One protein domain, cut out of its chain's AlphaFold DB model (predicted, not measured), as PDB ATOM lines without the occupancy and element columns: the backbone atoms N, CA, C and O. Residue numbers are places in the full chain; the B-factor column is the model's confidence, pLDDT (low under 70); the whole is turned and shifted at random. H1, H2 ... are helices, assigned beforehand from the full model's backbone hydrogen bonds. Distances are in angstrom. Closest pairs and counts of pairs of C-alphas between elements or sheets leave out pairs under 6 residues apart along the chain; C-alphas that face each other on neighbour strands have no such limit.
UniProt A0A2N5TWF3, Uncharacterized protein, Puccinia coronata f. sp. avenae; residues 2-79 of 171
ATOM      1  N   LEU A   2     196.883 197.774 208.800       53.53
ATOM      2  CA  LEU A   2     196.572 197.784 207.366       53.53
ATOM      3  C   LEU A   2     195.600 196.626 207.106       53.53
ATOM      4  O   LEU A   2     195.991 195.472 207.247       53.53
ATOM      5  N   LYS A   3     194.333 196.917 206.781       64.62
ATOM      6  CA  LYS A   3     193.282 195.891 206.628       64.62
ATOM      7  C   LYS A   3     193.609 194.830 205.562       64.62
ATOM      8  O   LYS A   3     192.999 193.768 205.572       64.62
ATOM      9  N   HIS A   4     194.568 195.104 204.672       73.06
ATOM     10  CA  HIS A   4     194.837 194.307 203.470       73.06
ATOM     11  C   HIS A   4     196.332 193.994 203.234       73.06
ATOM     12  O   HIS A   4     196.704 193.572 202.141       73.06
ATOM     13  N   GLY A   5     197.187 194.182 204.250       84.25
ATOM     14  CA  GLY A   5     198.640 193.977 204.144       84.25
ATOM     15  C   GLY A   5     199.365 195.067 203.339       84.25
ATOM     16  O   GLY A   5     198.745 195.889 202.661       84.25
ATOM     17  N   PHE A   6     200.696 195.095 203.416       90.31
ATOM     18  CA  PHE A   6     201.546 196.063 202.706       90.31
ATOM     19  C   PHE A   6     201.435 195.916 201.183       90.31
ATOM     20  O   PHE A   6     201.351 196.900 200.441       90.31
ATOM     21  N   CYS A   7     201.396 194.670 200.708       91.38
ATOM     22  CA  CYS A   7     201.459 194.354 199.286       91.38
ATOM     23  C   CYS A   7     200.238 194.832 198.496       91.38
ATOM     24  O   CYS A   7     200.386 195.172 197.323       91.38
ATOM     25  N   ALA A   8     199.056 194.932 199.115       91.62
ATOM     26  CA  ALA A   8     197.881 195.504 198.458       91.62
ATOM     27  C   ALA A   8     198.116 196.975 198.070       91.62
ATOM     28  O   ALA A   8     197.877 197.366 196.926       91.62
ATOM     29  N   GLY A   9     198.679 197.772 198.986       91.25
ATOM     30  CA  GLY A   9     199.042 199.168 198.719       91.25
ATOM     31  C   GLY A   9     200.208 199.301 197.735       91.25
ATOM     32  O   GLY A   9     200.178 200.147 196.842       91.25
ATOM     33  N   LEU A  10     201.218 198.430 197.839       92.00
ATOM     34  CA  LEU A  10     202.325 198.395 196.881       92.00
ATOM     35  C   LEU A  10     201.825 198.137 195.449       92.00
ATOM     36  O   LEU A  10     202.226 198.847 194.524       92.00
ATOM     37  N   ARG A  11     200.937 197.149 195.273       91.19
ATOM     38  CA  ARG A  11     200.330 196.798 193.979       91.19
ATOM     39  C   ARG A  11     199.512 197.942 193.408       91.19
ATOM     40  O   ARG A  11     199.692 198.266 192.237       91.19
ATOM     41  N   TYR A  12     198.721 198.604 194.247       92.75
ATOM     42  CA  TYR A  12     197.978 199.794 193.849       92.75
ATOM     43  C   TYR A  12     198.907 200.881 193.302       92.75
ATOM     44  O   TYR A  12     198.742 201.342 192.174       92.75
ATOM     45  N   ASN A  13     199.965 201.215 194.042       91.56
ATOM     46  CA  ASN A  13     200.929 202.229 193.618       91.56
ATOM     47  C   ASN A  13     201.682 201.845 192.332       91.56
ATOM     48  O   ASN A  13     202.094 202.726 191.573       91.56
ATOM     49  N   LEU A  14     201.928 200.554 192.092       91.12
ATOM     50  CA  LEU A  14     202.513 200.055 190.842       91.12
ATOM     51  C   LEU A  14     201.525 200.178 189.674       91.12
ATOM     52  O   LEU A  14     201.922 200.643 188.609       91.12
ATOM     53  N   ALA A  15     200.256 199.823 189.882       89.81
ATOM     54  CA  ALA A  15     199.205 199.918 188.873       89.81
ATOM     55  C   ALA A  15     198.936 201.375 188.466       89.81
ATOM     56  O   ALA A  15     198.966 201.694 187.282       89.81
ATOM     57  N   ILE A  16     198.773 202.287 189.433       90.62
ATOM     58  CA  ILE A  16     198.560 203.717 189.156       90.62
ATOM     59  C   ILE A  16     199.737 204.317 188.383       90.62
ATOM     60  O   ILE A  16     199.525 205.039 187.409       90.62
ATOM     61  N   ARG A  17     200.979 203.977 188.759       88.56
ATOM     62  CA  ARG A  17     202.171 204.425 188.022       88.56
ATOM     63  C   ARG A  17     202.213 203.853 186.610       88.56
ATOM     64  O   ARG A  17     202.435 204.609 185.674       88.56
ATOM     65  N   ALA A  18     201.972 202.554 186.442       86.88
ATOM     66  CA  ALA A  18     201.933 201.934 185.119       86.88
ATOM     67  C   ALA A  18     200.880 202.596 184.217       86.88
ATOM     68  O   ALA A  18     201.183 202.920 183.073       86.88
ATOM     69  N   ASN A  19     199.693 202.875 184.754       83.56
ATOM     70  CA  ASN A  19     198.606 203.517 184.020       83.56
ATOM     71  C   ASN A  19     198.948 204.965 183.644       83.56
ATOM     72  O   ASN A  19     198.723 205.367 182.507       83.56
ATOM     73  N   ALA A  20     199.557 205.732 184.554       84.50
ATOM     74  CA  ALA A  20     199.973 207.109 184.279       84.50
ATOM     75  C   ALA A  20     200.975 207.204 183.114       84.50
ATOM     76  O   ALA A  20     200.903 208.139 182.321       84.50
ATOM     77  N   PHE A  21     201.871 206.220 182.972       80.88
ATOM     78  CA  PHE A  21     202.832 206.161 181.862       80.88
ATOM     79  C   PHE A  21     202.275 205.528 180.576       80.88
ATOM     80  O   PHE A  21     202.936 205.591 179.542       80.88
ATOM     81  N   GLN A  22     201.093 204.909 180.624       80.06
ATOM     82  CA  GLN A  22     200.414 204.361 179.444       80.06
ATOM     83  C   GLN A  22     199.514 205.386 178.745       80.06
ATOM     84  O   GLN A  22     199.201 205.211 177.568       80.06
ATOM     85  N   CYS A  23     199.091 206.447 179.437       69.69
ATOM     86  CA  CYS A  23     198.270 207.494 178.840       69.69
ATOM     87  C   CYS A  23     199.060 208.273 177.779       69.69
ATOM     88  O   CYS A  23     200.125 208.826 178.055       69.69
ATOM     89  N   ASN A  24     198.503 208.365 176.567       64.69
ATOM     90  CA  ASN A  24     198.964 209.344 175.591       64.69
ATOM     91  C   ASN A  24     198.685 210.733 176.156       64.69
ATOM     92  O   ASN A  24     197.542 211.067 176.459       64.69
ATOM     93  N   THR A  25     199.731 211.542 176.266       64.75
ATOM     94  CA  THR A  25     199.651 212.868 176.876       64.75
ATOM     95  C   THR A  25     198.769 213.823 176.092       64.75
ATOM     96  O   THR A  25     198.363 214.820 176.657       64.75
ATOM     97  N   ILE A  26     198.433 213.535 174.831       70.38
ATOM     98  CA  ILE A  26     197.630 214.414 173.980       70.38
ATOM     99  C   ILE A  26     196.406 213.652 173.471       70.38
ATOM    100  O   ILE A  26     196.533 212.722 172.673       70.38
ATOM    101  N   HIS A  27     195.222 214.091 173.890       71.81
ATOM    102  CA  HIS A  27     193.942 213.677 173.320       71.81
ATOM    103  C   HIS A  27     193.233 214.933 172.800       71.81
ATOM    104  O   HIS A  27     193.089 215.908 173.531       71.81
ATOM    105  N   GLU A  28     192.845 214.955 171.519       77.94
ATOM    106  CA  GLU A  28     192.181 216.117 170.886       77.94
ATOM    107  C   GLU A  28     192.944 217.454 171.028       77.94
ATOM    108  O   GLU A  28     192.358 218.525 171.164       77.94
ATOM    109  N   GLY A  29     194.280 217.405 171.020       75.12
ATOM    110  CA  GLY A  29     195.122 218.597 171.177       75.12
ATOM    111  C   GLY A  29     195.176 219.155 172.604       75.12
ATOM    112  O   GLY A  29     195.811 220.186 172.821       75.12
ATOM    113  N   LYS A  30     194.551 218.481 173.577       71.44
ATOM    114  CA  LYS A  30     194.629 218.812 175.000       71.44
ATOM    115  C   LYS A  30     195.517 217.823 175.727       71.44
ATOM    116  O   LYS A  30     195.525 216.631 175.419       71.44
ATOM    117  N   GLU A  31     196.256 218.345 176.697       69.75
ATOM    118  CA  GLU A  31     197.101 217.524 177.540       69.75
ATOM    119  C   GLU A  31     196.236 216.753 178.548       69.75
ATOM    120  O   GLU A  31     195.532 217.355 179.361       69.75
ATOM    121  N   CYS A  32     196.233 215.425 178.465       71.88
ATOM    122  CA  CYS A  32     195.423 214.553 179.312       71.88
ATOM    123  C   CYS A  32     196.338 213.639 180.126       71.88
ATOM    124  O   CYS A  32     196.676 212.534 179.704       71.88
ATOM    125  N   PHE A  33     196.732 214.102 181.311       73.31
ATOM    126  CA  PHE A  33     197.418 213.262 182.287       73.31
ATOM    127  C   PHE A  33     196.439 212.625 183.258       73.31
ATOM    128  O   PHE A  33     195.452 213.228 183.684       73.31
ATOM    129  N   LEU A  34     196.764 211.400 183.656       76.00
ATOM    130  CA  LEU A  34     196.095 210.751 184.765       76.00
ATOM    131  C   LEU A  34     196.515 211.446 186.067       76.00
ATOM    132  O   LEU A  34     197.693 211.423 186.426       76.00
ATOM    133  N   ASP A  35     195.563 212.037 186.787       83.44
ATOM    134  CA  ASP A  35     195.829 212.537 188.135       83.44
ATOM    135  C   ASP A  35     196.066 211.348 189.082       83.44
ATOM    136  O   ASP A  35     195.159 210.551 189.347       83.44
ATOM    137  N   ILE A  36     197.314 211.211 189.539       84.69
ATOM    138  CA  ILE A  36     197.782 210.142 190.431       84.69
ATOM    139  C   ILE A  36     197.505 210.432 191.910       84.69
ATOM    140  O   ILE A  36     197.705 209.550 192.743       84.69
ATOM    141  N   SER A  37     197.077 211.654 192.245       85.94
ATOM    142  CA  SER A  37     196.677 212.016 193.608       85.94
ATOM    143  C   SER A  37     195.271 211.516 193.949       85.94
ATOM    144  O   SER A  37     194.950 211.314 195.120       85.94
ATOM    145  N   LEU A  38     194.444 211.264 192.928       88.06
ATOM    146  CA  LEU A  38     193.085 210.769 193.093       88.06
ATOM    147  C   LEU A  38     193.068 209.262 193.348       88.06
ATOM    148  O   LEU A  38     193.593 208.463 192.566       88.06
ATOM    149  N   TYR A  39     192.386 208.873 194.424       89.31
ATOM    150  CA  TYR A  39     192.121 207.473 194.717       89.31
ATOM    151  C   TYR A  39     191.164 206.874 193.680       89.31
ATOM    152  O   TYR A  39     190.144 207.465 193.327       89.31
ATOM    153  N   ARG A  40     191.494 205.671 193.210       90.38
ATOM    154  CA  ARG A  40     190.743 204.929 192.190       90.38
ATOM    155  C   ARG A  40     190.323 203.590 192.767       90.38
ATOM    156  O   ARG A  40     191.153 202.694 192.907       90.38
ATOM    157  N   GLU A  41     189.042 203.471 193.088       92.44
ATOM    158  CA  GLU A  41     188.487 202.306 193.779       92.44
ATOM    159  C   GLU A  41     188.617 201.012 192.966       92.44
ATOM    160  O   GLU A  41     189.006 199.982 193.517       92.44
ATOM    161  N   GLU A  42     188.389 201.065 191.652       91.12
ATOM    162  CA  GLU A  42     188.541 199.905 190.760       91.12
ATOM    163  C   GLU A  42     189.966 199.339 190.815       91.12
ATOM    164  O   GLU A  42     190.167 198.159 191.102       91.12
ATOM    165  N   ALA A  43     190.970 200.206 190.645       90.44
ATOM    166  CA  ALA A  43     192.376 199.819 190.702       90.44
ATOM    167  C   ALA A  43     192.788 199.324 192.099       90.44
ATOM    168  O   ALA A  43     193.642 198.444 192.218       90.44
ATOM    169  N   ALA A  44     192.196 199.866 193.166       91.94
ATOM    170  CA  ALA A  44     192.445 199.406 194.530       91.94
ATOM    171  C   ALA A  44     191.861 198.012 194.781       91.94
ATOM    172  O   ALA A  44     192.539 197.153 195.346       91.94
ATOM    173  N   THR A  45     190.644 197.766 194.300       93.31
ATOM    174  CA  THR A  45     189.960 196.471 194.405       93.31
ATOM    175  C   THR A  45     190.701 195.400 193.611       93.31
ATOM    176  O   THR A  45     190.990 194.324 194.134       93.31
ATOM    177  N   GLU A  46     191.107 195.713 192.379       92.75
ATOM    178  CA  GLU A  46     191.918 194.817 191.553       92.75
ATOM    179  C   GLU A  46     193.275 194.520 192.210       92.75
ATOM    180  O   GLU A  46     193.715 193.372 192.278       92.75
ATOM    181  N   SER A  47     193.933 195.544 192.758       91.56
ATOM    182  CA  SER A  47     195.212 195.383 193.461       91.56
ATOM    183  C   SER A  47     195.089 194.505 194.703       91.56
ATOM    184  O   SER A  47     195.988 193.710 194.983       91.56
ATOM    185  N   LEU A  48     193.971 194.609 195.420       91.88
ATOM    186  CA  LEU A  48     193.644 193.760 196.558       91.88
ATOM    187  C   LEU A  48     193.399 192.313 196.118       91.88
ATOM    188  O   LEU A  48     194.002 191.405 196.687       91.88
ATOM    189  N   HIS A  49     192.602 192.081 195.071       92.50
ATOM    190  CA  HIS A  49     192.413 190.740 194.507       92.50
ATOM    191  C   HIS A  49     193.734 190.121 194.037       92.50
ATOM    192  O   HIS A  49     193.991 188.947 194.291       92.50
ATOM    193  N   ASN A  50     194.613 190.917 193.426       90.12
ATOM    194  CA  ASN A  50     195.947 190.482 193.019       90.12
ATOM    195  C   ASN A  50     196.865 190.158 194.208       90.12
ATOM    196  O   ASN A  50     197.695 189.256 194.118       90.12
ATOM    197  N   ALA A  51     196.743 190.885 195.322       90.25
ATOM    198  CA  ALA A  51     197.474 190.568 196.546       90.25
ATOM    199  C   ALA A  51     196.971 189.259 197.174       90.25
ATOM    200  O   ALA A  51     197.780 188.455 197.633       90.25
ATOM    201  N   ILE A  52     195.655 189.026 197.156       91.38
ATOM    202  CA  ILE A  52     195.042 187.780 197.639       91.38
ATOM    203  C   ILE A  52     195.471 186.599 196.764       91.38
ATOM    204  O   ILE A  52     195.934 185.592 197.290       91.38
ATOM    205  N   SER A  53     195.379 186.723 195.438       90.56
ATOM    206  CA  SER A  53     195.720 185.634 194.511       90.56
ATOM    207  C   SER A  53     197.190 185.217 194.582       90.56
ATOM    208  O   SER A  53     197.528 184.082 194.251       90.56
ATOM    209  N   ARG A  54     198.068 186.116 195.038       87.88
ATOM    210  CA  ARG A  54     199.500 185.857 195.241       87.88
ATOM    211  C   ARG A  54     199.872 185.486 196.673       87.88
ATOM    212  O   ARG A  54     201.065 185.318 196.936       87.88
ATOM    213  N   ASP A  55     198.891 185.357 197.562       89.31
ATOM    214  CA  ASP A  55     199.079 185.085 198.990       89.31
ATOM    215  C   ASP A  55     200.029 186.100 199.659       89.31
ATOM    216  O   ASP A  55     200.968 185.769 200.383       89.31
ATOM    217  N   GLU A  56     199.844 187.381 199.332       88.75
ATOM    218  CA  GLU A  56     200.702 188.482 199.781       88.75
ATOM    219  C   GLU A  56     200.047 189.378 200.838       88.75
ATOM    220  O   GLU A  56     200.698 190.272 201.382       88.75
ATOM    221  N   THR A  57     198.774 189.146 201.158       88.19
ATOM    222  CA  THR A  57     198.030 189.915 202.170       88.19
ATOM    223  C   THR A  57     198.545 189.690 203.592       88.19
ATOM    224  O   THR A  57     198.343 190.542 204.456       88.19
ATOM    225  N   GLN A  58     199.256 188.584 203.826       89.00
ATOM    226  CA  GLN A  58     199.884 188.250 205.107       89.00
ATOM    227  C   GLN A  58     201.101 189.124 205.453       89.00
ATOM    228  O   GLN A  58     201.474 189.227 206.622       89.00
ATOM    229  N   PHE A  59     201.725 189.779 204.468       89.62
ATOM    230  CA  PHE A  59     202.917 190.590 204.708       89.62
ATOM    231  C   PHE A  59     202.535 191.984 205.223       89.62
ATOM    232  O   PHE A  59     201.902 192.772 204.517       89.62
ATOM    233  N   GLN A  60     202.933 192.295 206.460       90.31
ATOM    234  CA  GLN A  60     202.782 193.638 207.043       90.31
ATOM    235  C   GLN A  60     203.879 194.610 206.595       90.31
ATOM    236  O   GLN A  60     203.636 195.811 206.553       90.31
ATOM    237  N   GLU A  61     205.041 194.080 206.223       90.00
ATOM    238  CA  GLU A  61     206.210 194.819 205.743       90.00
ATOM    239  C   GLU A  61     206.512 194.458 204.284       90.00
ATOM    240  O   GLU A  61     205.945 193.506 203.747       90.00
ATOM    241  N   ASN A  62     207.419 195.194 203.634       91.25
ATOM    242  CA  ASN A  62     207.822 194.924 202.253       91.25
ATOM    243  C   ASN A  62     208.570 193.578 202.127       91.25
ATOM    244  O   ASN A  62     209.729 193.503 202.539       91.25
ATOM    245  N   PRO A  63     207.989 192.532 201.504       92.56
ATOM    246  CA  PRO A  63     208.644 191.230 201.412       92.56
ATOM    247  C   PRO A  63     209.726 191.172 200.324       92.56
ATOM    248  O   PRO A  63     210.474 190.199 200.277       92.56
ATOM    249  N   TYR A  64     209.808 192.187 199.457       92.31
ATOM    250  CA  TYR A  64     210.715 192.243 198.304       92.31
ATOM    251  C   TYR A  64     212.031 192.982 198.593       92.31
ATOM    252  O   TYR A  64     212.807 193.237 197.673       92.31
ATOM    253  N   ILE A  65     212.277 193.385 199.844       91.19
ATOM    254  CA  ILE A  65     213.581 193.930 200.254       91.19
ATOM    255  C   ILE A  65     214.665 192.853 200.140       91.19
ATOM    256  O   ILE A  65     214.359 191.666 200.218       91.19
ATOM    257  N   GLU A  66     215.932 193.244 199.982       87.81
ATOM    258  CA  GLU A  66     217.035 192.272 199.980       87.81
ATOM    259  C   GLU A  66     217.064 191.486 201.303       87.81
ATOM    260  O   GLU A  66     216.974 192.074 202.381       87.81
ATOM    261  N   GLY A  67     217.142 190.152 201.218       87.88
ATOM    262  CA  GLY A  67     217.027 189.258 202.375       87.88
ATOM    263  C   GLY A  67     215.595 189.047 202.887       87.88
ATOM    264  O   GLY A  67     215.399 188.325 203.864       87.88
ATOM    265  N   GLY A  68     214.594 189.661 202.250       89.88
ATOM    266  CA  GLY A  68     213.181 189.448 202.538       89.88
ATOM    267  C   GLY A  68     212.637 188.126 201.966       89.88
ATOM    268  O   GLY A  68     213.257 187.519 201.094       89.88
ATOM    269  N   PRO A  69     211.439 187.683 202.398       90.75
ATOM    270  CA  PRO A  69     210.852 186.405 201.974       90.75
ATOM    271  C   PRO A  69     210.612 186.267 200.464       90.75
ATOM    272  O   PRO A  69     210.470 185.157 199.955       90.75
ATOM    273  N   ARG A  70     210.510 187.391 199.747       91.00
ATOM    274  CA  ARG A  70     210.281 187.465 198.300       91.00
ATOM    275  C   ARG A  70     211.353 188.301 197.595       91.00
ATOM    276  O   ARG A  70     211.089 188.834 196.522       91.00
ATOM    277  N   ASP A  71     212.558 188.395 198.153       91.00
ATOM    278  CA  ASP A  71     213.688 189.137 197.567       91.00
ATOM    279  C   ASP A  71     214.046 188.685 196.135       91.00
ATOM    280  O   ASP A  71     214.495 189.466 195.297       91.00
ATOM    281  N   ASN A  72     213.798 187.413 195.837       90.38
ATOM    282  CA  ASN A  72     214.030 186.789 194.543       90.38
ATOM    283  C   ASN A  72     212.870 186.966 193.561       90.38
ATOM    284  O   ASN A  72     212.964 186.463 192.445       90.38
ATOM    285  N   ILE A  73     211.776 187.619 193.947       91.00
ATOM    286  CA  ILE A  73     210.571 187.768 193.128       91.00
ATOM    287  C   ILE A  73     210.440 189.227 192.706       91.00
ATOM    288  O   ILE A  73     210.508 190.139 193.522       91.00
ATOM    289  N   ASP A  74     210.213 189.461 191.418       87.56
ATOM    290  CA  ASP A  74     209.876 190.789 190.920       87.56
ATOM    291  C   ASP A  74     208.472 191.192 191.424       87.56
ATOM    292  O   ASP A  74     207.496 190.495 191.121       87.56
ATOM    293  N   PRO A  75     208.330 192.312 192.158       86.06
ATOM    294  CA  PRO A  75     207.050 192.745 192.717       86.06
ATOM    295  C   PRO A  75     205.983 193.039 191.654       86.06
ATOM    296  O   PRO A  75     204.789 192.833 191.903       86.06
ATOM    297  N   TYR A  76     206.395 193.486 190.463       84.31
ATOM    298  CA  TYR A  76     205.486 193.787 189.362       84.31
ATOM    299  C   TYR A  76     205.025 192.493 188.684       84.31
ATOM    300  O   TYR A  76     203.845 192.130 188.740       84.31
ATOM    301  N   THR A  77     205.954 191.725 188.109       82.75
ATOM    302  CA  THR A  77     205.589 190.526 187.338       82.75
ATOM    303  C   THR A  77     205.210 189.329 188.207       82.75
ATOM    304  O   THR A  77     204.477 188.459 187.740       82.75
ATOM    305  N   GLY A  78     205.637 189.284 189.471       84.75
ATOM    306  CA  GLY A  78     205.485 188.124 190.357       84.75
ATOM    307  C   GLY A  78     206.360 186.936 189.960       84.75
ATOM    308  O   GLY A  78     206.112 185.822 190.410       84.75
ATOM    309  N   ARG A  79     207.344 187.145 189.078       86.44
ATOM    310  CA  ARG A  79     208.233 186.093 188.573       86.44
ATOM    311  C   ARG A  79     209.563 186.121 189.308       86.44
ATOM    312  O   ARG A  79     210.009 187.178 189.745       86.44
TER     313      ARG A  79
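Overview. This is residues 2 to 79 of the 171 residues of an uncharacterized protein of Puccinia coronata f. sp. avenae (UniProt A0A2N5TWF3). With little regular structure, this loose model has two helices crossing steeply, H1 and the shorter H2, while a long loop reaches out past the end of H1 and its tip, residues 26 to 31, sticks out. After H2, the unnamed stretch of residues 54 to 79 loops round at the end of the model where H1 begins, far from the tip of residues 26 to 31, and then folds back, its C-alphas 8 to 22 A from the mean of all C-alphas. The printed part has 78 residues, 31 of them in named elements, H1 then H2, with no named strand: all helix. The radius of gyration of the C-alphas is 14.7 A and the elongated outline spans 47 by 25 by 19 A.

Arrangement. H1, residues 5 to 22, and H2, residues 41 to 53, touch, the closest C-alphas being those of Ala 8 and Leu 48, 5.0 A apart. They run opposite ways at a steep tilt of 54 degrees. In H2 every O i to N i+4 pair is within hydrogen-bond range; in H1, 13 of 14 are. Residues 26 to 27 pair with residues 30 to 31, antiparallel.

Along the chain. H1 measures 26.9 A from C-alpha 5 at (198.640, 193.977, 204.144) to C-alpha 22. H2 measures 18.2 A and ends at C-alpha 53 (195.720, 185.634, 194.511).

Size, cuts and confidence. The C-alphas farthest apart, those of Glu 28 and Gly 67, are 48.3 A apart. The link from H1 to H2 is long. The printed part has no cut. Residues 2 to 3, 23 to 25 and 31 have pLDDT under 70.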